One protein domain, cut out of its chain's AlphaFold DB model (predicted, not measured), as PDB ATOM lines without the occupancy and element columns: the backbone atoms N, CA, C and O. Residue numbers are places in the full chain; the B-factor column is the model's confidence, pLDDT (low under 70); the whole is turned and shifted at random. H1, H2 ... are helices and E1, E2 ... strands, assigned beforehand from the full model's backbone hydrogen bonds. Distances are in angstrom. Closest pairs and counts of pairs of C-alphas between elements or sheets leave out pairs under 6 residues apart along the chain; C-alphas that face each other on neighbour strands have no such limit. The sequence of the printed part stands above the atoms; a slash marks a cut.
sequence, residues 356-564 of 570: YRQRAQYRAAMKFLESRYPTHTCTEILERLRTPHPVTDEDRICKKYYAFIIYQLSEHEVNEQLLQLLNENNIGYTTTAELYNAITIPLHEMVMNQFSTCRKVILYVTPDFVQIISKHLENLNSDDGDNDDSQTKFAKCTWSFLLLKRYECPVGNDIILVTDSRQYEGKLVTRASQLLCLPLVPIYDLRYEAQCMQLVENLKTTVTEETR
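What this domain is: This is residues 356 to 564 of the 570 residues of an uncharacterized protein of Trichoplax sp. H2 (UniProt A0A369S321). A strongly twisted sheet of five short parallel strands makes the core of a three-layered domain, with H5 and H7 packed over one face and H3 and H10 over the other. H1 and H2 pack on the first of these helix layers, H1 on H7 and H2 on both H5 and H7, while the four-residue H11 lies far out at the end of the printed part. The printed part has 209 residues, with elements in the order H1 H2 E1 H3 E2 H4 H5 E3 H6 H7 E4 H8 H9 E5 H10 H11, and its class is mixed, helices and strands. The sheet runs E2 E1 E3 E4 E5. The whole is compact and rounded, with a radius of gyration of the C-alphas of 16.5 A and spans of 45 by 40 by 40 A.

How they stand to each other: H1, residues 356 to 372, touches H7, residues 486 to 504, with residues 362 to 369 alone, at a steep tilt of 52 degrees, opposite ways; the closest C-alphas, of Ala 365 and Ser 496, are 4.6 A apart. H7 is the hub, touching four helices. H2, residues 375 to 386, touches H7 (closest C-alphas Leu 385 and Lys 501, 5.8 A) with residues 382 to 386 alone. With residues 381 to 385 alone H2 touches H5, residues 443 to 453, at a shallow tilt of 31 degrees, the C-alphas of Arg 384 and Ser 452 being closest at 6.0 A. H5 touches H7 at a shallow tilt of 29 degrees, the same way, closest at the C-alphas of His 444 and Cys 493, 6.6 A. In the sheet, E1, residues 403 to 406, has E2, residues 429 to 431, on one side, with N 405 and O 430 at 2.8 A, and E3, residues 456 to 460, on the other, with N 406 and O 458 at 2.8 A. E4, residues 510 to 515, is the parallel neighbour of E3, with N 459 and O 512 at 2.8 A, and E5, residues 539 to 541, an edge strand, is the parallel neighbour of E4, with N 540 and O 513 at 2.9 A; these N and O pairs are within hydrogen-bond range. H3, residues 416 to 424, lies over E1 at a height over the sheet of 9.7 A, on the face opposite to H5, whose height is 10.4 A. H10, residues 545 to 556, is on the same face as H3, at a height of 9.0 A, and runs along the strands, at 16 degrees to E4 on the local plane. H4, residues 432 to 436, touches H5, closest at the C-alphas of Leu 435 and Met 446, 6.4 A. H6, residues 463 to 474, touches H7, closest at the C-alphas of Phe 465 and Ala 491, 6.3 A; their 73 degrees are only just about perpendicular. H6 also touches H8, residues 523 to 526, at Pro 463 and Val 525, C-alphas 5.8 A apart, and H9, residues 528 to 531, at Val 466 and Ala 528, C-alphas 6.1 A apart. H4, H8 and H9 only graze the sheet. H11, residues 561 to 564, touches no helix. Strand-helix-strand units, two parallel neighbour strands with helices between, are E1 H3 E2, E3 H6 H7 E4 and E4 H8 H9 E5; E2 H4 H5 E3 is a split one, with E1 between its strands, and each crossover is right-handed. Every O i to N i+4 pair is within hydrogen-bond range in H1 to H7 and H10; H8, H9 and H11 are too short for one.

Where its parts are: H1 begins at C-alpha 356 (1.881, -69.712, 128.591) and is 24.6 A long from first to last C-alpha. H2 is 16.4 A, H5 15.5 A, H6 16.3 A and H10 16.6 A long. H7 is the longest helix, 26.4 A, and begins at C-alpha 486 (20.383, -45.886, 123.062). E4 is the longest strand, 16.5 A. H11 ends at C-alpha 564 (-9.346, -62.463, 107.475).

The domain as a whole: The C-alphas farthest apart, of Asp 393 and Ser 478, are 47.3 A apart. The printed part has no cut. The long links are H2 to E1, 16 residues, and H6 to H7, 11 residues. The mean pLDDT of the printed part is 72.0, with 82 residues under 70, among them residues 371 to 396, 433 to 449 and 557 to 564; H11 has a mean of 36.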
ATOM      1  N   TYR A 356       1.407 -70.330 127.351       66.50
ATOM      2  CA  TYR A 356       1.881 -69.712 128.591       66.50
ATOM      3  C   TYR A 356       3.124 -68.846 128.353       66.50
ATOM      4  O   TYR A 356       3.175 -67.707 128.815       66.50
ATOM      5  N   ARG A 357       4.093 -69.349 127.573       66.56
ATOM      6  CA  ARG A 357       5.282 -68.574 127.178       66.56
ATOM      7  C   ARG A 357       4.908 -67.321 126.394       66.56
ATOM      8  O   ARG A 357       5.364 -66.242 126.748       66.56
ATOM      9  N   GLN A 358       4.017 -67.459 125.416       64.00
ATOM     10  CA  GLN A 358       3.510 -66.340 124.625       64.00
ATOM     11  C   GLN A 358       2.878 -65.239 125.499       64.00
ATOM     12  O   GLN A 358       3.188 -64.061 125.344       64.00
ATOM     13  N   ARG A 359       2.045 -65.609 126.482       67.25
ATOM     14  CA  ARG A 359       1.452 -64.642 127.427       67.25
ATOM     15  C   ARG A 359       2.489 -63.960 128.314       67.25
ATOM     16  O   ARG A 359       2.371 -62.763 128.562       67.25
ATOM     17  N   ALA A 360       3.473 -64.703 128.813       68.75
ATOM     18  CA  ALA A 360       4.544 -64.127 129.625       68.75
ATOM     19  C   ALA A 360       5.357 -63.093 128.826       68.75
ATOM     20  O   ALA A 360       5.678 -62.029 129.345       68.75
ATOM     21  N   GLN A 361       5.611 -63.373 127.547       69.25
ATOM     22  CA  GLN A 361       6.363 -62.505 126.638       69.25
ATOM     23  C   GLN A 361       5.579 -61.246 126.249       69.25
ATOM     24  O   GLN A 361       6.127 -60.149 126.300       69.25
ATOM     25  N   TYR A 362       4.280 -61.374 125.958       73.56
ATOM     26  CA  TYR A 362       3.402 -60.217 125.754       73.56
ATOM     27  C   TYR A 362       3.371 -59.302 126.987       73.56
ATOM     28  O   TYR A 362       3.498 -58.088 126.868       73.56
ATOM     29  N   ARG A 363       3.267 -59.880 128.193       73.06
ATOM     30  CA  ARG A 363       3.307 -59.107 129.445       73.06
ATOM     31  C   ARG A 363       4.645 -58.408 129.653       73.06
ATOM     32  O   ARG A 363       4.647 -57.285 130.136       73.06
ATOM     33  N   ALA A 364       5.758 -59.046 129.295       71.19
ATOM     34  CA  ALA A 364       7.078 -58.424 129.353       71.19
ATOM     35  C   ALA A 364       7.175 -57.208 128.417       71.19
ATOM     36  O   ALA A 364       7.598 -56.140 128.855       71.19
ATOM     37  N   ALA A 365       6.708 -57.342 127.172       73.81
ATOM     38  CA  ALA A 365       6.644 -56.238 126.214       73.81
ATOM     39  C   ALA A 365       5.745 -55.089 126.712       73.81
ATOM     40  O   ALA A 365       6.146 -53.930 126.673       73.81
ATOM     41  N   MET A 366       4.558 -55.406 127.244       72.88
ATOM     42  CA  MET A 366       3.655 -54.409 127.832       72.88
ATOM     43  C   MET A 366       4.270 -53.702 129.039       72.88
ATOM     44  O   MET A 366       4.245 -52.478 129.096       72.88
ATOM     45  N   LYS A 367       4.881 -54.452 129.962       76.12
ATOM     46  CA  LYS A 367       5.543 -53.896 131.149       76.12
ATOM     47  C   LYS A 367       6.676 -52.942 130.761       76.12
ATOM     48  O   LYS A 367       6.818 -51.897 131.383       76.12
ATOM     49  N   PHE A 368       7.452 -53.278 129.726       73.69
ATOM     50  CA  PHE A 368       8.497 -52.399 129.196       73.69
ATOM     51  C   PHE A 368       7.928 -51.095 128.613       73.69
ATOM     52  O   PHE A 368       8.507 -50.029 128.806       73.69
ATOM     53  N   LEU A 369       6.786 -51.144 127.919       70.12
ATOM     54  CA  LEU A 369       6.137 -49.922 127.436       70.12
ATOM     55  C   LEU A 369       5.562 -49.083 128.578       70.12
ATOM     56  O   LEU A 369       5.760 -47.873 128.594       70.12
ATOM     57  N   GLU A 370       4.873 -49.711 129.528       71.06
ATOM     58  CA  GLU A 370       4.261 -49.039 130.679       71.06
ATOM     59  C   GLU A 370       5.291 -48.374 131.595       71.06
ATOM     60  O   GLU A 370       5.003 -47.322 132.161       71.06
ATOM     61  N   SER A 371       6.492 -48.948 131.728       68.88
ATOM     62  CA  SER A 371       7.575 -48.320 132.492       68.88
ATOM     63  C   SER A 371       8.209 -47.140 131.758       68.88
ATOM     64  O   SER A 371       8.737 -46.232 132.397       68.88
ATOM     65  N   ARG A 372       8.159 -47.129 130.419       66.19
ATOM     66  CA  ARG A 372       8.845 -46.122 129.602       66.19
ATOM     67  C   ARG A 372       7.954 -44.977 129.145       66.19
ATOM     68  O   ARG A 372       8.461 -43.874 128.933       66.19
ATOM     69  N   TYR A 373       6.657 -45.219 128.990       63.53
ATOM     70  CA  TYR A 373       5.718 -44.254 128.437       63.53
ATOM     71  C   TYR A 373       4.557 -43.980 129.394       63.53
ATOM     72  O   TYR A 373       4.032 -44.895 130.028       63.53
ATOM     73  N   PRO A 374       4.084 -42.723 129.461       60.44
ATOM     74  CA  PRO A 374       2.849 -42.403 130.155       60.44
ATOM     75  C   PRO A 374       1.674 -43.241 129.632       60.44
ATOM     76  O   PRO A 374       1.572 -43.515 128.437       60.44
ATOM     77  N   THR A 375       0.714 -43.562 130.502       59.28
ATOM     78  CA  THR A 375      -0.446 -44.412 130.168       59.28
ATOM     79  C   THR A 375      -1.206 -43.951 128.917       59.28
ATOM     80  O   THR A 375      -1.672 -44.775 128.132       59.28
ATOM     81  N   HIS A 376      -1.314 -42.637 128.695       54.91
ATOM     82  CA  HIS A 376      -1.982 -42.086 127.512       54.91
ATOM     83  C   HIS A 376      -1.210 -42.381 126.215       54.91
ATOM     84  O   HIS A 376      -1.821 -42.751 125.218       54.91
ATOM     85  N   THR A 377       0.121 -42.296 126.248       57.25
ATOM     86  CA  THR A 377       1.010 -42.633 125.132       57.25
ATOM     87  C   THR A 377       0.985 -44.133 124.850       57.25
ATOM     88  O   THR A 377       0.842 -44.522 123.697       57.25
ATOM     89  N   CYS A 378       1.021 -44.984 125.884       62.09
ATOM     90  CA  CYS A 378       0.823 -46.433 125.726       62.09
ATOM     91  C   CYS A 378      -0.514 -46.759 125.052       62.09
ATOM     92  O   CYS A 378      -0.575 -47.616 124.174       62.09
ATOM     93  N   THR A 379      -1.583 -46.060 125.440       64.38
ATOM     94  CA  THR A 379      -2.914 -46.259 124.850       64.38
ATOM     95  C   THR A 379      -2.924 -45.866 123.371       64.38
ATOM     96  O   THR A 379      -3.389 -46.645 122.545       64.38
ATOM     97  N   GLU A 380      -2.340 -44.716 123.013       65.06
ATOM     98  CA  GLU A 380      -2.221 -44.280 121.612       65.06
ATOM     99  C   GLU A 380      -1.358 -45.242 120.780       65.06
ATOM    100  O   GLU A 380      -1.703 -45.560 119.643       65.06
ATOM    101  N   ILE A 381      -0.264 -45.755 121.351       63.47
ATOM    102  CA  ILE A 381       0.586 -46.783 120.737       63.47
ATOM    103  C   ILE A 381      -0.238 -48.032 120.407       63.47
ATOM    104  O   ILE A 381      -0.201 -48.516 119.276       63.47
ATOM    105  N   LEU A 382      -1.010 -48.538 121.372       67.44
ATOM    106  CA  LEU A 382      -1.843 -49.725 121.182       67.44
ATOM    107  C   LEU A 382      -2.958 -49.488 120.160       67.44
ATOM    108  O   LEU A 382      -3.195 -50.344 119.310       67.44
ATOM    109  N   GLU A 383      -3.624 -48.334 120.200       68.25
ATOM    110  CA  GLU A 383      -4.654 -47.969 119.221       68.25
ATOM    111  C   GLU A 383      -4.086 -47.903 117.800       68.25
ATOM    112  O   GLU A 383      -4.667 -48.476 116.874       68.25
ATOM    113  N   ARG A 384      -2.914 -47.287 117.615       63.56
ATOM    114  CA  ARG A 384      -2.251 -47.213 116.304       63.56
ATOM    115  C   ARG A 384      -1.802 -48.574 115.782       63.56
ATOM    116  O   ARG A 384      -1.899 -48.812 114.586       63.56
ATOM    117  N   LEU A 385      -1.341 -49.473 116.653       62.94
ATOM    118  CA  LEU A 385      -0.973 -50.841 116.260       62.94
ATOM    119  C   LEU A 385      -2.194 -51.716 115.936       62.94
ATOM    120  O   LEU A 385      -2.076 -52.651 115.144       62.94
ATOM    121  N   ARG A 386      -3.351 -51.428 116.547       61.19
ATOM    122  CA  ARG A 386      -4.621 -52.139 116.321       61.19
ATOM    123  C   ARG A 386      -5.373 -51.670 115.092       61.19
ATOM    124  O   ARG A 386      -6.133 -52.454 114.533       61.19
ATOM    125  N   THR A 387      -5.224 -50.402 114.716       54.69
ATOM    126  CA  THR A 387      -5.970 -49.836 113.594       54.69
ATOM    127  C   THR A 387      -5.509 -50.548 112.320       54.69
ATOM    128  O   THR A 387      -4.345 -50.403 111.946       54.69
ATOM    129  N   PRO A 388      -6.367 -51.362 111.674       50.44
ATOM    130  CA  PRO A 388      -5.997 -51.977 110.412       50.44
ATOM    131  C   PRO A 388      -5.707 -50.855 109.424       50.44
ATOM    132  O   PRO A 388      -6.466 -49.883 109.357       50.44
ATOM    133  N   HIS A 389      -4.610 -50.983 108.680       51.22
ATOM    134  CA  HIS A 389      -4.304 -50.042 107.610       51.22
ATOM    135  C   HIS A 389      -5.537 -49.876 106.722       51.22
ATOM    136  O   HIS A 389      -6.078 -50.895 106.272       51.22
ATOM    137  N   PRO A 390      -6.031 -48.643 106.508       40.09
ATOM    138  CA  PRO A 390      -7.134 -48.436 105.593       40.09
ATOM    139  C   PRO A 390      -6.690 -48.948 104.225       40.09
ATOM    140  O   PRO A 390      -5.721 -48.462 103.648       40.09
ATOM    141  N   VAL A 391      -7.383 -49.978 103.739       43.19
ATOM    142  CA  VAL A 391      -7.193 -50.533 102.399       43.19
ATOM    143  C   VAL A 391      -7.750 -49.512 101.417       43.19
ATOM    144  O   VAL A 391      -8.900 -49.585 100.999       43.19
ATOM    145  N   THR A 392      -6.959 -48.493 101.121       42.22
ATOM    146  CA  THR A 392      -7.187 -47.592  99.994       42.22
ATOM    147  C   THR A 392      -6.283 -48.015  98.843       42.22
ATOM    148  O   THR A 392      -5.204 -48.552  99.077       42.22
ATOM    149  N   ASP A 393      -6.679 -47.732  97.598       39.94
ATOM    150  CA  ASP A 393      -5.950 -48.030  96.341       39.94
ATOM    151  C   ASP A 393      -4.489 -47.497  96.268       39.94
ATOM    152  O   ASP A 393      -3.778 -47.672  95.275       39.94
ATOM    153  N   GLU A 394      -4.019 -46.850  97.334       45.50
ATOM    154  CA  GLU A 394      -2.666 -46.348  97.565       45.50
ATOM    155  C   GLU A 394      -1.655 -47.427  98.004       45.50
ATOM    156  O   GLU A 394      -0.455 -47.159  98.034       45.50
ATOM    157  N   ASP A 395      -2.115 -48.656  98.251       53.34
ATOM    158  CA  ASP A 395      -1.375 -49.821  98.765       53.34
ATOM    159  C   ASP A 395      -0.476 -50.529  97.721       53.34
ATOM    160  O   ASP A 395      -0.292 -51.752  97.726       53.34
ATOM    161  N   ARG A 396       0.072 -49.775  96.759       65.50
ATOM    162  CA  ARG A 396       0.924 -50.347  95.705       65.50
ATOM    163  C   ARG A 396       2.258 -50.785  96.298       65.50
ATOM    164  O   ARG A 396       2.948 -49.980  96.918       65.50
ATOM    165  N   ILE A 397       2.657 -52.023  96.009       76.44
ATOM    166  CA  ILE A 397       3.931 -52.617  96.450       76.44
ATOM    167  C   ILE A 397       5.158 -51.733  96.171       76.44
ATOM    168  O   ILE A 397       6.120 -51.771  96.923       76.44
ATOM    169  N   CYS A 398       5.100 -50.882  95.145       75.56
ATOM    170  CA  CYS A 398       6.163 -49.960  94.748       75.56
ATOM    171  C   CYS A 398       6.230 -48.637  95.536       75.56
ATOM    172  O   CYS A 398       7.114 -47.820  95.284       75.56
ATOM    173  N   LYS A 399       5.310 -48.372  96.471       78.38
ATOM    174  CA  LYS A 399       5.304 -47.134  97.270       78.38
ATOM    175  C   LYS A 399       6.369 -47.175  98.361       78.38
ATOM    176  O   LYS A 399       6.511 -48.173  99.055       78.38
ATOM    177  N   LYS A 400       7.048 -46.044  98.583       79.44
ATOM    178  CA  LYS A 400       8.133 -45.898  99.573       79.44
ATOM    179  C   LYS A 400       7.790 -46.451 100.967       79.44
ATOM    180  O   LYS A 400       8.624 -47.076 101.591       79.44
ATOM    181  N   TYR A 401       6.565 -46.273 101.449       76.56
ATOM    182  CA  TYR A 401       6.159 -46.733 102.784       76.56
ATOM    183  C   TYR A 401       5.535 -48.139 102.787       76.56
ATOM    184  O   TYR A 401       4.761 -48.464 103.678       76.56
ATOM    185  N   TYR A 402       5.824 -48.984 101.792       79.62
ATOM    186  CA  TYR A 402       5.275 -50.339 101.748       79.62
ATOM    187  C   TYR A 402       5.951 -51.270 102.770       79.62
ATOM    188  O   TYR A 402       5.264 -51.883 103.594       79.62
ATOM    189  N   ALA A 403       7.286 -51.345 102.765       83.56
ATOM    190  CA  ALA A 403       8.068 -52.110 103.736       83.56
ATOM    191  C   ALA A 403       8.927 -51.204 104.634       83.56
ATOM    192  O   ALA A 403       9.596 -50.292 104.156       83.56
ATOM    193  N   PHE A 404       8.960 -51.484 105.936       86.12
ATOM    194  CA  PHE A 404       9.886 -50.842 106.869       86.12
ATOM    195  C   PHE A 404      11.052 -51.776 107.193       86.12
ATOM    196  O   PHE A 404      10.830 -52.850 107.753       86.12
ATOM    197  N   ILE A 405      12.278 -51.372 106.856       87.88
ATOM    198  CA  ILE A 405      13.507 -52.124 107.128       87.88
ATOM    199  C   ILE A 405      14.135 -51.625 108.427       87.88
ATOM    200  O   ILE A 405      14.517 -50.460 108.545       87.88
ATOM    201  N   ILE A 406      14.273 -52.540 109.380       86.31
ATOM    202  CA  ILE A 406      14.824 -52.296 110.705       86.31
ATOM    203  C   ILE A 406      16.135 -53.050 110.840       86.31
ATOM    204  O   ILE A 406      16.157 -54.270 110.740       86.31
ATOM    205  N   TYR A 407      17.203 -52.322 111.126       82.94
ATOM    206  CA  TYR A 407      18.531 -52.848 111.432       82.94
ATOM    207  C   TYR A 407      19.089 -52.114 112.653       82.94
ATOM    208  O   TYR A 407      18.480 -51.147 113.134       82.94
ATOM    209  N   GLN A 408      20.184 -52.613 113.227       71.19
ATOM    210  CA  GLN A 408      20.720 -52.018 114.451       71.19
ATOM    211  C   GLN A 408      21.272 -50.618 114.199       71.19
ATOM    212  O   GLN A 408      21.806 -50.324 113.143       71.19
ATOM    213  N   LEU A 409      21.204 -49.757 115.215       64.44
ATOM    214  CA  LEU A 409      21.696 -48.379 115.109       64.44
ATOM    215  C   LEU A 409      23.209 -48.280 114.905       64.44
ATOM    216  O   LEU A 409      23.698 -47.287 114.379       64.44
ATOM    217  N   SER A 410      23.940 -49.293 115.370       62.00
ATOM    218  CA  SER A 410      25.382 -49.429 115.180       62.00
ATOM    219  C   SER A 410      25.752 -49.820 113.751       62.00
ATOM    220  O   SER A 410      26.891 -49.622 113.342       62.00
ATOM    221  N   GLU A 411      24.815 -50.389 112.994       65.00
ATOM    222  CA  GLU A 411      25.007 -50.662 111.578       65.00
ATOM    223  C   GLU A 411      24.704 -49.362 110.825       65.00
ATOM    224  O   GLU A 411      23.590 -48.847 110.859       65.00
ATOM    225  N   HIS A 412      25.719 -48.770 110.195       57.84
ATOM    226  CA  HIS A 412      25.565 -47.488 109.500       57.84
ATOM    227  C   HIS A 412      24.851 -47.620 108.148       57.84
ATOM    228  O   HIS A 412      24.319 -46.633 107.641       57.84
ATOM    229  N   GLU A 413      24.779 -48.832 107.596       62.88
ATOM    230  CA  GLU A 413      24.196 -49.111 106.286       62.88
ATOM    231  C   GLU A 413      23.338 -50.381 106.327       62.88
ATOM    232  O   GLU A 413      23.655 -51.354 107.012       62.88
ATOM    233  N   VAL A 414      22.228 -50.361 105.583       73.19
ATOM    234  CA  VAL A 414      21.435 -51.568 105.314       73.19
ATOM    235  C   VAL A 414      22.260 -52.485 104.418       73.19
ATOM    236  O   VAL A 414      22.937 -52.004 103.513       73.19
ATOM    237  N   ASN A 415      22.132 -53.800 104.599       81.44
ATOM    238  CA  ASN A 415      22.696 -54.776 103.672       81.44
ATOM    239  C   ASN A 415      22.317 -54.440 102.209       81.44
ATOM    240  O   ASN A 415      21.138 -54.465 101.841       81.44
ATOM    241  N   GLU A 416      23.317 -54.132 101.377       83.94
ATOM    242  CA  GLU A 416      23.124 -53.702  99.985       83.94
ATOM    243  C   GLU A 416      22.374 -54.743  99.146       83.94
ATOM    244  O   GLU A 416      21.552 -54.384  98.303       83.94
ATOM    245  N   GLN A 417      22.586 -56.033  99.423       85.25
ATOM    246  CA  GLN A 417      21.920 -57.124  98.716       85.25
ATOM    247  C   GLN A 417      20.406 -57.114  98.970       85.25
ATOM    248  O   GLN A 417      19.625 -57.379  98.057       85.25
ATOM    249  N   LEU A 418      19.972 -56.768 100.191       89.25
ATOM    250  CA  LEU A 418      18.551 -56.597 100.501       89.25
ATOM    251  C   LEU A 418      17.962 -55.412  99.729       89.25
ATOM    252  O   LEU A 418      16.888 -55.537  99.144       89.25
ATOM    253  N   LEU A 419      18.661 -54.274  99.709       90.19
ATOM    254  CA  LEU A 419      18.202 -53.084  98.990       90.19
ATOM    255  C   LEU A 419      18.087 -53.344  97.486       90.19
ATOM    256  O   LEU A 419      17.073 -53.008  96.874       90.19
ATOM    257  N   GLN A 420      19.100 -53.987  96.903       88.56
ATOM    258  CA  GLN A 420      19.114 -54.370  95.496       88.56
ATOM    259  C   GLN A 420      17.946 -55.307  95.166       88.56
ATOM    260  O   GLN A 420      17.198 -55.028  94.231       88.56
ATOM    261  N   LEU A 421      17.724 -56.348  95.976       90.50
ATOM    262  CA  LEU A 421      16.623 -57.298  95.791       90.50
ATOM    263  C   LEU A 421      15.250 -56.606  95.778       90.50
ATOM    264  O   LEU A 421      14.393 -56.937  94.954       90.50
ATOM    265  N   LEU A 422      15.028 -55.648  96.685       89.56
ATOM    266  CA  LEU A 422      13.779 -54.887  96.757       89.56
ATOM    267  C   LEU A 422      13.612 -53.952  95.551       89.56
ATOM    268  O   LEU A 422      12.528 -53.908  94.964       89.56
ATOM    269  N   ASN A 423      14.683 -53.262  95.149       90.88
ATOM    270  CA  ASN A 423      14.692 -52.364  93.991       90.88
ATOM    271  C   ASN A 423      14.400 -53.121  92.683       90.88
ATOM    272  O   ASN A 423      13.518 -52.716  91.927       90.88
ATOM    273  N   GLU A 424      15.072 -54.251  92.443       90.19
ATOM    274  CA  GLU A 424      14.866 -55.103  91.259       90.19
ATOM    275  C   GLU A 424      13.429 -55.640  91.164       90.19
ATOM    276  O   GLU A 424      12.904 -55.868  90.074       90.19
ATOM    277  N   ASN A 425      12.762 -55.801  92.309       84.44
ATOM    278  CA  ASN A 425      11.391 -56.294  92.391       84.44
ATOM    279  C   ASN A 425      10.326 -55.192  92.485       84.44
ATOM    280  O   ASN A 425       9.152 -55.522  92.686       84.44
ATOM    281  N   ASN A 426      10.702 -53.918  92.320       84.88
ATOM    282  CA  ASN A 426       9.815 -52.758  92.464       84.88
ATOM    283  C   ASN A 426       9.045 -52.757  93.796       84.88
ATOM    284  O   ASN A 426       7.847 -52.459  93.832       84.88
ATOM    285  N   ILE A 427       9.721 -53.113  94.889       85.12
ATOM    286  CA  ILE A 427       9.168 -53.077  96.242       85.12
ATOM    287  C   ILE A 427       9.664 -51.798  96.907       85.12
ATOM    288  O   ILE A 427      10.866 -51.606  97.068       85.12
ATOM    289  N   GLY A 428       8.751 -50.909  97.278       86.25
ATOM    290  CA  GLY A 428       9.106 -49.677  97.963       86.25
ATOM    291  C   GLY A 428       9.360 -49.916  99.450       86.25
ATOM    292  O   GLY A 428       8.714 -50.744 100.098       86.25
ATOM    293  N   TYR A 429      10.336 -49.202  99.997       87.81
ATOM    294  CA  TYR A 429      10.725 -49.347 101.391       87.81
ATOM    295  C   TYR A 429      11.237 -48.041 101.997       87.81
ATOM    296  O   TYR A 429      11.652 -47.111 101.299       87.81
ATOM    297  N   THR A 430      11.219 -48.011 103.325       85.56
ATOM    298  CA  THR A 430      11.857 -47.004 104.170       85.56
ATOM    299  C   THR A 430      12.747 -47.709 105.191       85.56
ATOM    300  O   THR A 430      12.533 -48.883 105.509       85.56
ATOM    301  N   THR A 431      13.779 -47.031 105.685       83.94
ATOM    302  CA  THR A 431      14.842 -47.633 106.500       83.94
ATOM    303  C   THR A 431      14.968 -46.919 107.843       83.94
ATOM    304  O   THR A 431      14.484 -45.798 108.006       83.94
ATOM    305  N   THR A 432      15.634 -47.527 108.827       75.00
ATOM    306  CA  THR A 432      15.894 -46.844 110.103       75.00
ATOM    307  C   THR A 432      16.823 -45.637 109.953       75.00
ATOM    308  O   THR A 432      16.602 -44.660 110.661       75.00
ATOM    309  N   ALA A 433      17.781 -45.609 109.010       69.31
ATOM    310  CA  ALA A 433      18.589 -44.405 108.737       69.31
ATOM    311  C   ALA A 433      17.753 -43.208 108.270       69.31
ATOM    312  O   ALA A 433      18.051 -42.075 108.643       69.31
ATOM    313  N   GLU A 434      16.680 -43.430 107.506       65.62
ATOM    314  CA  GLU A 434      15.782 -42.337 107.108       65.62
ATOM    315  C   GLU A 434      15.079 -41.691 108.311       65.62
ATOM    316  O   GLU A 434      14.667 -40.533 108.231       65.62
ATOM    317  N   LEU A 435      14.994 -42.402 109.443       62.25
ATOM    318  CA  LEU A 435      14.490 -41.852 110.699       62.25
ATOM    319  C   LEU A 435      15.520 -40.929 111.352       62.25
ATOM    320  O   LEU A 435      15.153 -39.865 111.826       62.25
ATOM    321  N   TYR A 436      16.813 -41.240 111.304       54.41
ATOM    322  CA  TYR A 436      17.846 -40.404 111.934       54.41
ATOM    323  C   TYR A 436      17.926 -38.975 111.395       54.41
ATOM    324  O   TYR A 436      18.278 -38.054 112.130       54.41
ATOM    325  N   ASN A 437      17.543 -38.767 110.136       50.78
ATOM    326  CA  ASN A 437      17.577 -37.448 109.506       50.78
ATOM    327  C   ASN A 437      16.455 -36.502 109.989       50.78
ATOM    328  O   ASN A 437      16.489 -35.310 109.684       50.78
ATOM    329  N   ALA A 438      15.476 -36.989 110.762       49.12
ATOM    330  CA  ALA A 438      14.425 -36.175 111.377       49.12
ATOM    331  C   ALA A 438      14.780 -35.844 112.844       49.12
ATOM    332  O   ALA A 438      14.303 -36.463 113.788       49.12
ATOM    333  N   ILE A 439      15.628 -34.824 113.010       44.59
ATOM    334  CA  ILE A 439      16.412 -34.469 114.215       44.59
ATOM    335  C   ILE A 439      15.581 -34.155 115.491       44.59
ATOM    336  O   ILE A 439      16.140 -33.972 116.568       44.59
ATOM    337  N   THR A 440      14.248 -34.120 115.434       46.97
ATOM    338  CA  THR A 440      13.402 -33.597 116.527       46.97
ATOM    339  C   THR A 440      12.455 -34.604 117.179       46.97
ATOM    340  O   THR A 440      11.714 -34.217 118.079       46.97
ATOM    341  N   ILE A 441      12.430 -35.869 116.748       53.41
ATOM    342  CA  ILE A 441      11.449 -36.852 117.237       53.41
ATOM    343  C   ILE A 441      12.152 -37.904 118.112       53.41
ATOM    344  O   ILE A 441      13.167 -38.463 117.696       53.41
ATOM    345  N   PRO A 442      11.635 -38.225 119.313       56.66
ATOM    346  CA  PRO A 442      12.145 -39.334 120.108       56.66
ATOM    347  C   PRO A 442      12.115 -40.648 119.317       56.66
ATOM    348  O   PRO A 442      11.087 -41.029 118.765       56.66
ATOM    349  N   LEU A 443      13.232 -41.377 119.300       56.06
ATOM    350  CA  LEU A 443      13.449 -42.584 118.489       56.06
ATOM    351  C   LEU A 443      12.285 -43.596 118.513       56.06
ATOM    352  O   LEU A 443      11.945 -44.195 117.498       56.06
ATOM    353  N   HIS A 444      11.638 -43.772 119.661       58.50
ATOM    354  CA  HIS A 444      10.501 -44.674 119.808       58.50
ATOM    355  C   HIS A 444       9.231 -44.184 119.102       58.50
ATOM    356  O   HIS A 444       8.513 -45.002 118.536       58.50
ATOM    357  N   GLU A 445       8.967 -42.875 119.082       57.81
ATOM    358  CA  GLU A 445       7.867 -42.286 118.311       57.81
ATOM    359  C   GLU A 445       8.130 -42.425 116.808       57.81
ATOM    360  O   GLU A 445       7.203 -42.652 116.034       57.81
ATOM    361  N   MET A 446       9.399 -42.370 116.389       62.47
ATOM    362  CA  MET A 446       9.792 -42.575 114.990       62.47
ATOM    363  C   MET A 446       9.552 -44.010 114.537       62.47
ATOM    364  O   MET A 446       8.922 -44.236 113.504       62.47
ATOM    365  N   VAL A 447      10.013 -44.976 115.337       62.59
ATOM    366  CA  VAL A 447       9.777 -46.404 115.096       62.59
ATOM    367  C   VAL A 447       8.275 -46.680 115.096       62.59
ATOM    368  O   VAL A 447       7.772 -47.306 114.171       62.59
ATOM    369  N   MET A 448       7.532 -46.140 116.063       64.19
ATOM    370  CA  MET A 448       6.078 -46.292 116.128       64.19
ATOM    371  C   MET A 448       5.353 -45.741 114.910       64.19
ATOM    372  O   MET A 448       4.470 -46.414 114.376       64.19
ATOM    373  N   ASN A 449       5.734 -44.550 114.445       65.12
ATOM    374  CA  ASN A 449       5.150 -43.961 113.249       65.12
ATOM    375  C   ASN A 449       5.354 -44.889 112.047       65.12
ATOM    376  O   ASN A 449       4.369 -45.208 111.388       65.12
ATOM    377  N   GLN A 450       6.562 -45.427 111.835       70.12
ATOM    378  CA  GLN A 450       6.808 -46.357 110.724       70.12
ATOM    379  C   GLN A 450       6.091 -47.700 110.873       70.12
ATOM    380  O   GLN A 450       5.585 -48.254 109.898       70.12
ATOM    381  N   PHE A 451       5.966 -48.212 112.098       67.44
ATOM    382  CA  PHE A 451       5.157 -49.399 112.370       67.44
ATOM    383  C   PHE A 451       3.674 -49.169 112.070       67.44
ATOM    384  O   PHE A 451       2.993 -50.119 111.690       67.44
ATOM    385  N   SER A 452       3.179 -47.943 112.240       64.56
ATOM    386  CA  SER A 452       1.791 -47.577 111.952       64.56
ATOM    387  C   SER A 452       1.542 -47.131 110.513       64.56
ATOM    388  O   SER A 452       0.383 -47.022 110.146       64.56
ATOM    389  N   THR A 453       2.580 -46.866 109.708       66.81
ATOM    390  CA  THR A 453       2.461 -46.434 108.299       66.81
ATOM    391  C   THR A 453       2.807 -47.539 107.304       66.81
ATOM    392  O   THR A 453       2.233 -47.563 106.222       66.81
ATOM    393  N   CYS A 454       3.701 -48.468 107.659       71.56
ATOM    394  CA  CYS A 454       4.171 -49.505 106.742       71.56
ATOM    395  C   CYS A 454       3.377 -50.808 106.853       71.56
ATOM    396  O   CYS A 454       2.964 -51.206 107.948       71.56
ATOM    397  N   ARG A 455       3.215 -51.490 105.711       73.81
ATOM    398  CA  ARG A 455       2.461 -52.746 105.580       73.81
ATOM    399  C   ARG A 455       3.283 -53.976 105.965       73.81
ATOM    400  O   ARG A 455       2.784 -54.888 106.623       73.81
ATOM    401  N   LYS A 456       4.546 -54.024 105.543       80.31
ATOM    402  CA  LYS A 456       5.497 -55.093 105.884       80.31
ATOM    403  C   LYS A 456       6.557 -54.535 106.827       80.31
ATOM    404  O   LYS A 456       6.957 -53.378 106.698       80.31
ATOM    405  N   VAL A 457       7.026 -55.347 107.769       85.19
ATOM    406  CA  VAL A 457       8.157 -54.993 108.636       85.19
ATOM    407  C   VAL A 457       9.246 -56.032 108.451       85.19
ATOM    408  O   VAL A 457       9.036 -57.202 108.754       85.19
ATOM    409  N   ILE A 458      10.403 -55.603 107.964       89.44
ATOM    410  CA  ILE A 458      11.584 -56.437 107.777       89.44
ATOM    411  C   ILE A 458      12.534 -56.138 108.935       89.44
ATOM    412  O   ILE A 458      13.097 -55.051 109.005       89.44
ATOM    413  N   LEU A 459      12.707 -57.091 109.848       90.56
ATOM    414  CA  LEU A 459      13.749 -57.026 110.868       90.56
ATOM    415  C   LEU A 459      14.991 -57.748 110.347       90.56
ATOM    416  O   LEU A 459      14.968 -58.964 110.143       90.56
ATOM    417  N   TYR A 460      16.073 -56.997 110.176       89.06
ATOM    418  CA  TYR A 460      17.401 -57.533 109.940       89.06
ATOM    419  C   TYR A 460      17.983 -58.025 111.270       89.06
ATOM    420  O   TYR A 460      18.155 -57.269 112.228       89.06
ATOM    421  N   VAL A 461      18.184 -59.334 111.365       88.31
ATOM    422  CA  VAL A 461      18.518 -60.031 112.602       88.31
ATOM    423  C   VAL A 461      20.029 -60.129 112.746       88.31
ATOM    424  O   VAL A 461      20.679 -60.862 112.006       88.31
ATOM    425  N   THR A 462      20.567 -59.475 113.772       87.06
ATOM    426  CA  THR A 462      21.985 -59.565 114.138       87.06
ATOM    427  C   THR A 462      22.178 -60.347 115.445       87.06
ATOM    428  O   THR A 462      21.254 -60.418 116.271       87.06
ATOM    429  N   PRO A 463      23.367 -60.934 115.689       86.12
ATOM    430  CA  PRO A 463      23.680 -61.598 116.954       86.12
ATOM    431  C   PRO A 463      23.488 -60.676 118.163       86.12
ATOM    432  O   PRO A 463      22.889 -61.088 119.157       86.12
ATOM    433  N   ASP A 464      23.920 -59.421 118.043       85.56
ATOM    434  CA  ASP A 464      23.832 -58.416 119.101       85.56
ATOM    435  C   ASP A 464      22.377 -58.090 119.443       85.56
ATOM    436  O   ASP A 464      22.013 -58.024 120.619       85.56
ATOM    437  N   PHE A 465      21.506 -57.959 118.434       86.56
ATOM    438  CA  PHE A 465      20.082 -57.709 118.658       86.56
ATOM    439  C   PHE A 465      19.456 -58.867 119.441       86.56
ATOM    440  O   PHE A 465      18.767 -58.659 120.442       86.56
ATOM    441  N   VAL A 466      19.746 -60.104 119.028       86.50
ATOM    442  CA  VAL A 466      19.251 -61.311 119.703       86.50
ATOM    443  C   VAL A 466      19.786 -61.400 121.131       86.50
ATOM    444  O   VAL A 466      19.036 -61.753 122.045       86.50
ATOM    445  N   GLN A 467      21.056 -61.057 121.352       86.25
ATOM    446  CA  GLN A 467      21.678 -61.109 122.669       86.25
ATOM    447  C   GLN A 467      21.086 -60.069 123.629       86.25
ATOM    448  O   GLN A 467      20.807 -60.413 124.779       86.25
ATOM    449  N   ILE A 468      20.843 -58.836 123.168       86.19
ATOM    450  CA  ILE A 468      20.197 -57.779 123.964       86.19
ATOM    451  C   ILE A 468      18.821 -58.242 124.451       86.19
ATOM    452  O   ILE A 468      18.518 -58.154 125.643       86.19
ATOM    453  N   ILE A 469      17.998 -58.784 123.549       85.44
ATOM    454  CA  ILE A 469      16.652 -59.251 123.899       85.44
ATOM    455  C   ILE A 469      16.701 -60.488 124.798       85.44
ATOM    456  O   ILE A 469      15.938 -60.574 125.757       85.44
ATOM    457  N   SER A 470      17.625 -61.417 124.548       84.31
ATOM    458  CA  SER A 470      17.769 -62.619 125.379       84.31
ATOM    459  C   SER A 470      18.142 -62.255 126.819       84.31
ATOM    460  O   SER A 470      17.472 -62.697 127.749       84.31
ATOM    461  N   LYS A 471      19.124 -61.360 127.004       84.00
ATOM    462  CA  LYS A 471      19.494 -60.827 128.327       84.00
ATOM    463  C   LYS A 471      18.325 -60.107 128.995       84.00
ATOM    464  O   LYS A 471      18.094 -60.287 130.185       84.00
ATOM    465  N   HIS A 472      17.561 -59.317 128.239       79.56
ATOM    466  CA  HIS A 472      16.380 -58.635 128.769       79.56
ATOM    467  C   HIS A 472      15.320 -59.616 129.293       79.56
ATOM    468  O   HIS A 472      14.756 -59.395 130.363       79.56
ATOM    469  N   LEU A 473      15.082 -60.712 128.569       75.38
ATOM    470  CA  LEU A 473      14.131 -61.756 128.958       75.38
ATOM    471  C   LEU A 473      14.600 -62.582 130.164       75.38
ATOM    472  O   LEU A 473      13.768 -63.040 130.947       75.38
ATOM    473  N   GLU A 474      15.907 -62.777 130.325       76.62
ATOM    474  CA  GLU A 474      16.489 -63.427 131.508       76.62
ATOM    475  C   GLU A 474      16.379 -62.534 132.756       76.62
ATOM    476  O   GLU A 474      16.119 -63.026 133.855       76.62
ATOM    477  N   ASN A 475      16.463 -61.214 132.567       70.69
ATOM    478  CA  ASN A 475      16.531 -60.207 133.626       70.69
ATOM    479  C   ASN A 475      15.207 -59.447 133.865       70.69
ATOM    480  O   ASN A 475      15.216 -58.319 134.348       70.69
ATOM    481  N   LEU A 476      14.045 -60.049 133.582       62.62
ATOM    482  CA  LEU A 476      12.718 -59.398 133.696       62.62
ATOM    483  C   LEU A 476      12.368 -58.823 135.091       62.62
ATOM    484  O   LEU A 476      11.383 -58.086 135.230       62.62
ATOM    485  N   ASN A 477      13.153 -59.174 136.113       51.34
ATOM    486  CA  ASN A 477      12.987 -58.744 137.502       51.34
ATOM    487  C   ASN A 477      13.981 -57.657 137.953       51.34
ATOM    488  O   ASN A 477      13.782 -57.112 139.035       51.34
ATOM    489  N   SER A 478      15.025 -57.339 137.178       53.69
ATOM    490  CA  SER A 478      15.952 -56.242 137.490       53.69
ATOM    491  C   SER A 478      15.559 -55.008 136.678       53.69
ATOM    492  O   SER A 478      15.670 -54.989 135.451       53.69
ATOM    493  N   ASP A 479      15.037 -54.000 137.368       50.12
ATOM    494  CA  ASP A 479      14.491 -52.772 136.788       50.12
ATOM    495  C   ASP A 479      15.619 -51.781 136.423       50.12
ATOM    496  O   ASP A 479      15.723 -50.692 136.973       50.12
ATOM    497  N   ASP A 480      16.507 -52.172 135.500       50.62
ATOM    498  CA  ASP A 480      17.686 -51.372 135.101       50.62
ATOM    499  C   ASP A 480      17.431 -50.464 133.874       50.62
ATOM    500  O   ASP A 480      18.364 -49.923 133.276       50.62
ATOM    501  N   GLY A 481      16.167 -50.284 133.469       52.22
ATOM    502  CA  GLY A 481      15.785 -49.645 132.196       52.22
ATOM    503  C   GLY A 481      16.254 -48.194 132.003       52.22
ATOM    504  O   GLY A 481      16.388 -47.732 130.865       52.22
ATOM    505  N   ASP A 482      16.554 -47.472 133.084       52.84
ATOM    506  CA  ASP A 482      17.041 -46.091 132.999       52.84
ATOM    507  C   ASP A 482      18.511 -46.000 132.552       52.84
ATOM    508  O   ASP A 482      18.859 -45.071 131.813       52.84
ATOM    509  N   ASN A 483      19.326 -47.016 132.861       61.25
ATOM    510  CA  ASN A 483      20.757 -47.079 132.534       61.25
ATOM    511  C   ASN A 483      21.071 -47.705 131.166       61.25
ATOM    512  O   ASN A 483      22.231 -47.721 130.755       61.25
ATOM    513  N   ASP A 484      20.066 -48.204 130.444       71.12
ATOM    514  CA  ASP A 484      20.274 -48.759 129.107       71.12
ATOM    515  C   ASP A 484      20.810 -47.688 128.134       71.12
ATOM    516  O   ASP A 484      20.306 -46.557 128.080       71.12
ATOM    517  N   ASP A 485      21.782 -48.048 127.299       74.25
ATOM    518  CA  ASP A 485      22.221 -47.203 126.188       74.25
ATOM    519  C   ASP A 485      21.124 -47.060 125.102       74.25
ATOM    520  O   ASP A 485      20.078 -47.721 125.118       74.25
ATOM    521  N   SER A 486      21.350 -46.165 124.136       71.88
ATOM    522  CA  SER A 486      20.383 -45.886 123.062       71.88
ATOM    523  C   SER A 486      20.073 -47.095 122.161       71.88
ATOM    524  O   SER A 486      18.929 -47.249 121.728       71.88
ATOM    525  N   GLN A 487      21.042 -47.985 121.930       73.31
ATOM    526  CA  GLN A 487      20.906 -49.190 121.109       73.31
ATOM    527  C   GLN A 487      20.098 -50.265 121.834       73.31
ATOM    528  O   GLN A 487      19.198 -50.874 121.253       73.31
ATOM    529  N   THR A 488      20.352 -50.439 123.126       76.75
ATOM    530  CA  THR A 488      19.605 -51.335 124.002       76.75
ATOM    531  C   THR A 488      18.152 -50.876 124.126       76.75
ATOM    532  O   THR A 488      17.229 -51.677 123.946       76.75
ATOM    533  N   LYS A 489      17.925 -49.570 124.325       75.94
ATOM    534  CA  LYS A 489      16.582 -48.963 124.331       75.94
ATOM    535  C   LYS A 489      15.863 -49.174 122.997       75.94
ATOM    536  O   LYS A 489      14.702 -49.580 122.994       75.94
ATOM    537  N   PHE A 490      16.547 -48.957 121.872       77.19
ATOM    538  CA  PHE A 490      15.996 -49.177 120.534       77.19
ATOM    539  C   PHE A 490      15.600 -50.635 120.288       77.19
ATOM    540  O   PHE A 490      14.490 -50.898 119.821       77.19
ATOM    541  N   ALA A 491      16.476 -51.581 120.633       79.25
ATOM    542  CA  ALA A 491      16.224 -53.005 120.457       79.25
ATOM    543  C   ALA A 491      15.008 -53.459 121.277       79.25
ATOM    544  O   ALA A 491      14.092 -54.068 120.723       79.25
ATOM    545  N   LYS A 492      14.945 -53.090 122.565       80.31
ATOM    546  CA  LYS A 492      13.814 -53.420 123.451       80.31
ATOM    547  C   LYS A 492      12.498 -52.792 122.972       80.31
ATOM    548  O   LYS A 492      11.473 -53.477 122.962       80.31
ATOM    549  N   CYS A 493      12.520 -51.535 122.512       77.38
ATOM    550  CA  CYS A 493      11.342 -50.876 121.929       77.38
ATOM    551  C   CYS A 493      10.864 -51.593 120.661       77.38
ATOM    552  O   CYS A 493       9.701 -51.974 120.567       77.38
ATOM    553  N   THR A 494      11.775 -51.827 119.715       82.19
ATOM    554  CA  THR A 494      11.501 -52.517 118.448       82.19
ATOM    555  C   THR A 494      10.908 -53.900 118.689       82.19
ATOM    556  O   THR A 494       9.872 -54.241 118.121       82.19
ATOM    557  N   TRP A 495      11.529 -54.691 119.565       86.12
ATOM    558  CA  TRP A 495      11.042 -56.015 119.939       86.12
ATOM    559  C   TRP A 495       9.645 -55.960 120.569       86.12
ATOM    560  O   TRP A 495       8.767 -56.733 120.176       86.12
ATOM    561  N   SER A 496       9.408 -55.013 121.482       81.06
ATOM    562  CA  SER A 496       8.101 -54.836 122.124       81.06
ATOM    563  C   SER A 496       7.016 -54.511 121.096       81.06
ATOM    564  O   SER A 496       5.957 -55.136 121.103       81.06
ATOM    565  N   PHE A 497       7.292 -53.603 120.155       80.38
ATOM    566  CA  PHE A 497       6.343 -53.262 119.093       80.38
ATOM    567  C   PHE A 497       6.101 -54.418 118.125       80.38
ATOM    568  O   PHE A 497       4.954 -54.650 117.760       80.38
ATOM    569  N   LEU A 498       7.130 -55.188 117.752       80.31
ATOM    570  CA  LEU A 498       6.967 -56.392 116.928       80.31
ATOM    571  C   LEU A 498       6.053 -57.419 117.602       80.31
ATOM    572  O   LEU A 498       5.144 -57.944 116.959       80.31
ATOM    573  N   LEU A 499       6.248 -57.682 118.898       77.38
ATOM    574  CA  LEU A 499       5.388 -58.608 119.629       77.38
ATOM    575  C   LEU A 499       3.959 -58.091 119.729       77.38
ATOM    576  O   LEU A 499       3.033 -58.807 119.357       77.38
ATOM    577  N   LEU A 500       3.757 -56.855 120.181       74.06
ATOM    578  CA  LEU A 500       2.414 -56.288 120.320       74.06
ATOM    579  C   LEU A 500       1.673 -56.269 118.990       74.06
ATOM    580  O   LEU A 500       0.533 -56.711 118.920       74.06
ATOM    581  N   LYS A 501       2.352 -55.873 117.915       70.62
ATOM    582  CA  LYS A 501       1.814 -55.908 116.556       70.62
ATOM    583  C   LYS A 501       1.413 -57.325 116.139       70.62
ATOM    584  O   LYS A 501       0.324 -57.518 115.610       70.62
ATOM    585  N   ARG A 502       2.233 -58.335 116.458       71.50
ATOM    586  CA  ARG A 502       1.918 -59.748 116.196       71.50
ATOM    587  C   ARG A 502       0.702 -60.252 116.978       71.50
ATOM    588  O   ARG A 502      -0.066 -61.041 116.426       71.50
ATOM    589  N   TYR A 503       0.563 -59.856 118.245       66.94
ATOM    590  CA  TYR A 503      -0.505 -60.317 119.141       66.94
ATOM    591  C   TYR A 503      -1.835 -59.598 118.909       66.94
ATOM    592  O   TYR A 503      -2.875 -60.248 118.863       66.94
ATOM    593  N   GLU A 504      -1.797 -58.276 118.767       61.72
ATOM    594  CA  GLU A 504      -2.980 -57.424 118.626       61.72
ATOM    595  C   GLU A 504      -3.522 -57.425 117.195       61.72
ATOM    596  O   GLU A 504      -4.724 -57.273 116.989       61.72
ATOM    597  N   CYS A 505      -2.654 -57.625 116.200       58.66
ATOM    598  CA  CYS A 505      -3.028 -57.592 114.793       58.66
ATOM    599  C   CYS A 505      -2.405 -58.769 114.020       58.66
ATOM    600  O   CYS A 505      -1.524 -58.579 113.180       58.66
ATOM    601  N   PRO A 506      -2.864 -60.018 114.251       51.88
ATOM    602  CA  PRO A 506      -2.261 -61.210 113.649       51.88
ATOM    603  C   PRO A 506      -2.348 -61.264 112.115       51.88
ATOM    604  O   PRO A 506      -1.693 -62.120 111.520       51.88
ATOM    605  N   VAL A 507      -3.158 -60.388 111.511       49.09
ATOM    606  CA  VAL A 507      -3.492 -60.324 110.079       49.09
ATOM    607  C   VAL A 507      -2.967 -59.039 109.421       49.09
ATOM    608  O   VAL A 507      -2.848 -58.974 108.203       49.09
ATOM    609  N   GLY A 508      -2.668 -58.002 110.204       50.94
ATOM    610  CA  GLY A 508      -2.526 -56.645 109.684       50.94
ATOM    611  C   GLY A 508      -1.159 -56.046 109.917       50.94
ATOM    612  O   GLY A 508      -1.120 -54.942 110.433       50.94
ATOM    613  N   ASN A 509      -0.082 -56.769 109.575       56.56
ATOM    614  CA  ASN A 509       1.215 -56.248 109.109       56.56
ATOM    615  C   ASN A 509       2.298 -57.337 109.237       56.56
ATOM    616  O   ASN A 509       2.726 -57.669 110.348       56.56
ATOM    617  N   ASP A 510       2.749 -57.890 108.112       69.62
ATOM    618  CA  ASP A 510       3.595 -59.086 108.117       69.62
ATOM    619  C   ASP A 510       5.025 -58.768 108.568       69.62
ATOM    620  O   ASP A 510       5.750 -57.991 107.939       69.62
ATOM    621  N   ILE A 511       5.411 -59.379 109.689       80.06
ATOM    622  CA  ILE A 511       6.771 -59.360 110.224       80.06
ATOM    623  C   ILE A 511       7.591 -60.394 109.462       80.06
ATOM    624  O   ILE A 511       7.220 -61.566 109.394       80.06
ATOM    625  N   ILE A 512       8.726 -59.959 108.939       86.25
ATOM    626  CA  ILE A 512       9.665 -60.754 108.162       86.25
ATOM    627  C   ILE A 512      11.020 -60.651 108.852       86.25
ATOM    628  O   ILE A 512      11.477 -59.556 109.171       86.25
ATOM    629  N   LEU A 513      11.653 -61.794 109.099       89.62
ATOM    630  CA  LEU A 513      12.999 -61.848 109.657       89.62
ATOM    631  C   LEU A 513      13.980 -62.138 108.528       89.62
ATOM    632  O   LEU A 513      13.779 -63.087 107.770       89.62
ATOM    633  N   VAL A 514      15.029 -61.332 108.421       90.75
ATOM    634  CA  VAL A 514      16.076 -61.486 107.406       90.75
ATOM    635  C   VAL A 514      17.436 -61.512 108.084       90.75
ATOM    636  O   VAL A 514      17.631 -60.858 109.103       90.75
ATOM    637  N   THR A 515      18.376 -62.264 107.534       90.44
ATOM    638  CA  THR A 515      19.782 -62.248 107.943       90.44
ATOM    639  C   THR A 515      20.680 -62.407 106.724       90.44
ATOM    640  O   THR A 515      20.224 -62.847 105.672       90.44
ATOM    641  N   ASP A 516      21.964 -62.112 106.878       87.81
ATOM    642  CA  ASP A 516      23.004 -62.550 105.952       87.81
ATOM    643  C   ASP A 516      24.010 -63.421 106.709       87.81
ATOM    644  O   ASP A 516      24.810 -62.920 107.504       87.81
ATOM    645  N   SER A 517      23.966 -64.739 106.496       84.62
ATOM    646  CA  SER A 517      24.911 -65.644 107.160       84.62
ATOM    647  C   SER A 517      26.344 -65.524 106.645       84.62
ATOM    648  O   SER A 517      27.230 -66.113 107.252       84.62
ATOM    649  N   ARG A 518      26.619 -64.766 105.573       83.75
ATOM    650  CA  ARG A 518      28.004 -64.417 105.200       83.75
ATOM    651  C   ARG A 518      28.617 -63.438 106.202       83.75
ATOM    652  O   ARG A 518      29.826 -63.458 106.401       83.75
ATOM    653  N   GLN A 519      27.784 -62.588 106.802       82.12
ATOM    654  CA  GLN A 519      28.192 -61.574 107.776       82.12
ATOM    655  C   GLN A 519      28.033 -62.077 109.213       82.12
ATOM    656  O   GLN A 519      28.909 -61.866 110.050       82.12
ATOM    657  N   TYR A 520      26.934 -62.779 109.497       79.25
ATOM    658  CA  TYR A 520      26.559 -63.186 110.848       79.25
ATOM    659  C   TYR A 520      26.314 -64.692 110.941       79.25
ATOM    660  O   TYR A 520      25.180 -65.175 110.923       79.25
ATOM    661  N   GLU A 521      27.396 -65.459 111.075       73.31
ATOM    662  CA  GLU A 521      27.309 -66.895 111.338       73.31
ATOM    663  C   GLU A 521      26.954 -67.178 112.807       73.31
ATOM    664  O   GLU A 521      27.455 -66.539 113.733       73.31
ATOM    665  N   GLY A 522      26.115 -68.189 113.056       74.56
ATOM    666  CA  GLY A 522      25.999 -68.761 114.396       74.56
ATOM    667  C   GLY A 522      24.628 -69.281 114.822       74.56
ATOM    668  O   GLY A 522      23.576 -69.059 114.215       74.56
ATOM    669  N   LYS A 523      24.644 -69.988 115.960       78.06
ATOM    670  CA  LYS A 523      23.450 -70.588 116.581       78.06
ATOM    671  C   LYS A 523      22.456 -69.554 117.120       78.06
ATOM    672  O   LYS A 523      21.290 -69.889 117.304       78.06
ATOM    673  N   LEU A 524      22.908 -68.329 117.398       81.62
ATOM    674  CA  LEU A 524      22.060 -67.247 117.906       81.62
ATOM    675  C   LEU A 524      21.092 -66.749 116.832       81.62
ATOM    676  O   LEU A 524      19.887 -66.748 117.061       81.62
ATOM    677  N   VAL A 525      21.609 -66.424 115.646       82.38
ATOM    678  CA  VAL A 525      20.810 -65.946 114.508       82.38
ATOM    679  C   VAL A 525      19.859 -67.037 114.019       82.38
ATOM    680  O   VAL A 525      18.661 -66.809 113.900       82.38
ATOM    681  N   THR A 526      20.342 -68.272 113.856       79.19
ATOM    682  CA  THR A 526      19.494 -69.412 113.440       79.19
ATOM    683  C   THR A 526      18.374 -69.746 114.434       79.19
ATOM    684  O   THR A 526      17.364 -70.334 114.052       79.19
ATOM    685  N   ARG A 527      18.516 -69.363 115.711       79.81
ATOM    686  CA  ARG A 527      17.476 -69.505 116.746       79.81
ATOM    687  C   ARG A 527      16.752 -68.198 117.058       79.81
ATOM    688  O   ARG A 527      15.935 -68.179 117.978       79.81
ATOM    689  N   ALA A 528      17.003 -67.125 116.311       81.81
ATOM    690  CA  ALA A 528      16.470 -65.808 116.627       81.81
ATOM    691  C   ALA A 528      14.942 -65.788 116.638       81.81
ATOM    692  O   ALA A 528      14.361 -65.181 117.523       81.81
ATOM    693  N   SER A 529      14.268 -66.523 115.754       79.50
ATOM    694  CA  SER A 529      12.803 -66.632 115.776       79.50
ATOM    695  C   SER A 529      12.289 -67.168 117.118       79.50
ATOM    696  O   SER A 529      11.287 -66.693 117.643       79.50
ATOM    697  N   GLN A 530      13.001 -68.109 117.742       79.81
ATOM    698  CA  GLN A 530      12.645 -68.640 119.059       79.81
ATOM    699  C   GLN A 530      13.015 -67.668 120.184       79.81
ATOM    700  O   GLN A 530      12.210 -67.456 121.089       79.81
ATOM    701  N   LEU A 531      14.213 -67.081 120.120       80.62
ATOM    702  CA  LEU A 531      14.756 -66.185 121.148       80.62
ATOM    703  C   LEU A 531      14.034 -64.828 121.179       80.62
ATOM    704  O   LEU A 531      13.747 -64.302 122.249       80.62
ATOM    705  N   LEU A 532      13.639 -64.310 120.016       80.00
ATOM    706  CA  LEU A 532      12.837 -63.096 119.850       80.00
ATOM    707  C   LEU A 532      11.338 -63.341 120.045       80.00
ATOM    708  O   LEU A 532      10.553 -62.400 119.957       80.00
ATOM    709  N   CYS A 533      10.933 -64.577 120.354       76.12
ATOM    710  CA  CYS A 533       9.543 -64.943 120.627       76.12
ATOM    711  C   CYS A 533       8.611 -64.821 119.401       76.12
ATOM    712  O   CYS A 533       7.409 -64.602 119.529       76.12
ATOM    713  N   LEU A 534       9.161 -65.056 118.208       76.56
ATOM    714  CA  LEU A 534       8.486 -65.106 116.908       76.56
ATOM    715  C   LEU A 534       8.595 -66.513 116.268       76.56
ATOM    716  O   LEU A 534       9.040 -66.644 115.130       76.56
ATOM    717  N   PRO A 535       8.197 -67.606 116.955       65.69
ATOM    718  CA  PRO A 535       8.573 -68.980 116.588       65.69
ATOM    719  C   PRO A 535       7.964 -69.497 115.276       65.69
ATOM    720  O   PRO A 535       8.398 -70.528 114.774       65.69
ATOM    721  N   LEU A 536       6.942 -68.818 114.751       70.50
ATOM    722  CA  LEU A 536       6.283 -69.151 113.485       70.50
ATOM    723  C   LEU A 536       6.748 -68.260 112.327       70.50
ATOM    724  O   LEU A 536       6.259 -68.422 111.214       70.50
ATOM    725  N   VAL A 537       7.647 -67.306 112.587       77.94
ATOM    726  CA  VAL A 537       8.195 -66.421 111.560       77.94
ATOM    727  C   VAL A 537       9.515 -67.024 111.073       77.94
ATOM    728  O   VAL A 537      10.448 -67.148 111.875       77.94
ATOM    729  N   PRO A 538       9.605 -67.454 109.800       79.62
ATOM    730  CA  PRO A 538      10.853 -67.957 109.244       79.62
ATOM    731  C   PRO A 538      11.882 -66.828 109.131       79.62
ATOM    732  O   PRO A 538      11.525 -65.657 108.992       79.62
ATOM    733  N   ILE A 539      13.159 -67.200 109.192       87.12
ATOM    734  CA  ILE A 539      14.279 -66.292 108.940       87.12
ATOM    735  C   ILE A 539      14.768 -66.571 107.524       87.12
ATOM    736  O   ILE A 539      15.165 -67.699 107.242       87.12
ATOM    737  N   TYR A 540      14.720 -65.559 106.663       88.56
ATOM    738  CA  TYR A 540      15.236 -65.628 105.301       88.56
ATOM    739  C   TYR A 540      16.697 -65.192 105.281       88.56
ATOM    740  O   TYR A 540      17.036 -64.087 105.698       88.56
ATOM    741  N   ASP A 541      17.562 -66.066 104.800       89.25
ATOM    742  CA  ASP A 541      18.990 -65.819 104.691       89.25
ATOM    743  C   ASP A 541      19.355 -65.383 103.268       89.25
ATOM    744  O   ASP A 541      19.236 -66.159 102.314       89.25
ATOM    745  N   LEU A 542      19.826 -64.140 103.146       89.56
ATOM    746  CA  LEU A 542      20.191 -63.494 101.884       89.56
ATOM    747  C   LEU A 542      21.349 -64.198 101.167       89.56
ATOM    748  O   LEU A 542      21.525 -64.037  99.958       89.56
ATOM    749  N   ARG A 543      22.120 -65.033 101.876       88.19
ATOM    750  CA  ARG A 543      23.162 -65.865 101.266       88.19
ATOM    751  C   ARG A 543      22.601 -66.820 100.212       88.19
ATOM    752  O   ARG A 543      23.328 -67.142  99.266       88.19
ATOM    753  N   TYR A 544      21.369 -67.302 100.394       89.00
ATOM    754  CA  TYR A 544      20.765 -68.358  99.584       89.00
ATOM    755  C   TYR A 544      19.662 -67.807  98.675       89.00
ATOM    756  O   TYR A 544      18.596 -67.410  99.137       89.00
ATOM    757  N   GLU A 545      19.875 -67.889  97.363       85.94
ATOM    758  CA  GLU A 545      18.951 -67.377  96.339       85.94
ATOM    759  C   GLU A 545      17.515 -67.909  96.482       85.94
ATOM    760  O   GLU A 545      16.554 -67.147  96.393       85.94
ATOM    761  N   ALA A 546      17.352 -69.197  96.803       85.81
ATOM    762  CA  ALA A 546      16.035 -69.788  97.039       85.81
ATOM    763  C   ALA A 546      15.268 -69.097  98.185       85.81
ATOM    764  O   ALA A 546      14.052 -68.944  98.111       85.81
ATOM    765  N   GLN A 547      15.970 -68.650  99.232       87.19
ATOM    766  CA  GLN A 547      15.355 -67.921 100.342       87.19
ATOM    767  C   GLN A 547      15.065 -66.463  99.967       87.19
ATOM    768  O   GLN A 547      14.037 -65.935 100.387       87.19
ATOM    769  N   CYS A 548      15.893 -65.836  99.125       85.06
ATOM    770  CA  CYS A 548      15.609 -64.515  98.550       85.06
ATOM    771  C   CYS A 548      14.325 -64.525  97.708       85.06
ATOM    772  O   CYS A 548      13.499 -63.621  97.829       85.06
ATOM    773  N   MET A 549      14.116 -65.569  96.902       82.06
ATOM    774  CA  MET A 549      12.889 -65.727  96.117       82.06
ATOM    775  C   MET A 549      11.656 -65.880  97.017       82.06
ATOM    776  O   MET A 549      10.670 -65.169  96.834       82.06
ATOM    777  N   GLN A 550      11.733 -66.722  98.054       84.44
ATOM    778  CA  GLN A 550      10.642 -66.883  99.026       84.44
ATOM    779  C   GLN A 550      10.358 -65.604  99.828       84.44
ATOM    780  O   GLN A 550       9.205 -65.318 100.157       84.44
ATOM    781  N   LEU A 551      11.394 -64.822 100.144       86.81
ATOM    782  CA  LEU A 551      11.261 -63.509 100.773       86.81
ATOM    783  C   LEU A 551      10.443 -62.563  99.883       86.81
ATOM    784  O   LEU A 551       9.487 -61.947 100.354       86.81
ATOM    785  N   VAL A 552      10.788 -62.474  98.597       85.50
ATOM    786  CA  VAL A 552      10.075 -61.640  97.618       85.50
ATOM    787  C   VAL A 552       8.627 -62.093  97.445       85.50
ATOM    788  O   VAL A 552       7.729 -61.252  97.400       85.50
ATOM    789  N   GLU A 553       8.380 -63.402  97.379       82.62
ATOM    790  CA  GLU A 553       7.024 -63.954  97.333       82.62
ATOM    791  C   GLU A 553       6.219 -63.528  98.561       82.62
ATOM    792  O   GLU A 553       5.144 -62.957  98.411       82.62
ATOM    793  N   ASN A 554       6.768 -63.696  99.768       80.00
ATOM    794  CA  ASN A 554       6.101 -63.313 101.015       80.00
ATOM    795  C   ASN A 554       5.831 -61.797 101.100       80.00
ATOM    796  O   ASN A 554       4.781 -61.356 101.579       80.00
ATOM    797  N   LEU A 555       6.750 -60.977 100.584       78.38
ATOM    798  CA  LEU A 555       6.536 -59.539 100.450       78.38
ATOM    799  C   LEU A 555       5.397 -59.221  99.480       78.38
ATOM    800  O   LEU A 555       4.620 -58.321  99.765       78.38
ATOM    801  N   LYS A 556       5.253 -59.966  98.381       76.12
ATOM    802  CA  LYS A 556       4.190 -59.778  97.380       76.12
ATOM    803  C   LYS A 556       2.839 -60.351  97.805       76.12
ATOM    804  O   LYS A 556       1.817 -59.904  97.286       76.12
ATOM    805  N   THR A 557       2.803 -61.294  98.746       69.56
ATOM    806  CA  THR A 557       1.549 -61.883  99.225       69.56
ATOM    807  C   THR A 557       0.689 -60.814  99.893       69.56
ATOM    808  O   THR A 557       0.958 -60.354 101.010       69.56
ATOM    809  N   THR A 558      -0.374 -60.410  99.203       56.06
ATOM    810  CA  THR A 558      -1.462 -59.634  99.785       56.06
ATOM    811  C   THR A 558      -2.355 -60.577 100.575       56.06
ATOM    812  O   THR A 558      -2.930 -61.499 100.003       56.06
ATOM    813  N   VAL A 559      -2.495 -60.340 101.878       50.03
ATOM    814  CA  VAL A 559      -3.509 -60.994 102.714       50.03
ATOM    815  C   VAL A 559      -4.895 -60.679 102.129       50.03
ATOM    816  O   VAL A 559      -5.424 -59.582 102.324       50.03
ATOM    817  N   THR A 560      -5.454 -61.602 101.344       41.31
ATOM    818  CA  THR A 560      -6.807 -61.502 100.779       41.31
ATOM    819  C   THR A 560      -7.851 -61.699 101.875       41.31
ATOM    820  O   THR A 560      -7.605 -62.375 102.880       41.31
ATOM    821  N   GLU A 561      -9.032 -61.107 101.692       36.84
ATOM    822  CA  GLU A 561     -10.136 -61.118 102.664       36.84
ATOM    823  C   GLU A 561     -10.543 -62.516 103.154       36.84
ATOM    824  O   GLU A 561     -10.972 -62.660 104.295       36.84
ATOM    825  N   GLU A 562     -10.301 -63.568 102.374       32.56
ATOM    826  CA  GLU A 562     -10.566 -64.959 102.766       32.56
ATOM    827  C   GLU A 562      -9.687 -65.453 103.928       32.56
ATOM    828  O   GLU A 562     -10.119 -66.285 104.724       32.56
ATOM    829  N   THR A 563      -8.488 -64.888 104.103       37.47
ATOM    830  CA  THR A 563      -7.632 -65.164 105.273       37.47
ATOM    831  C   THR A 563      -7.955 -64.291 106.491       37.47
ATOM    832  O   THR A 563      -7.407 -64.538 107.568       37.47
ATOM    833  N   ARG A 564      -8.878 -63.319 106.364       37.31
ATOM    834  CA  ARG A 564      -9.346 -62.463 107.475       37.31
ATOM    835  C   ARG A 564     -10.343 -63.157 108.397       37.31
ATOM    836  O   ARG A 564     -10.613 -62.633 109.474       37.31
TER     837      ARG A 564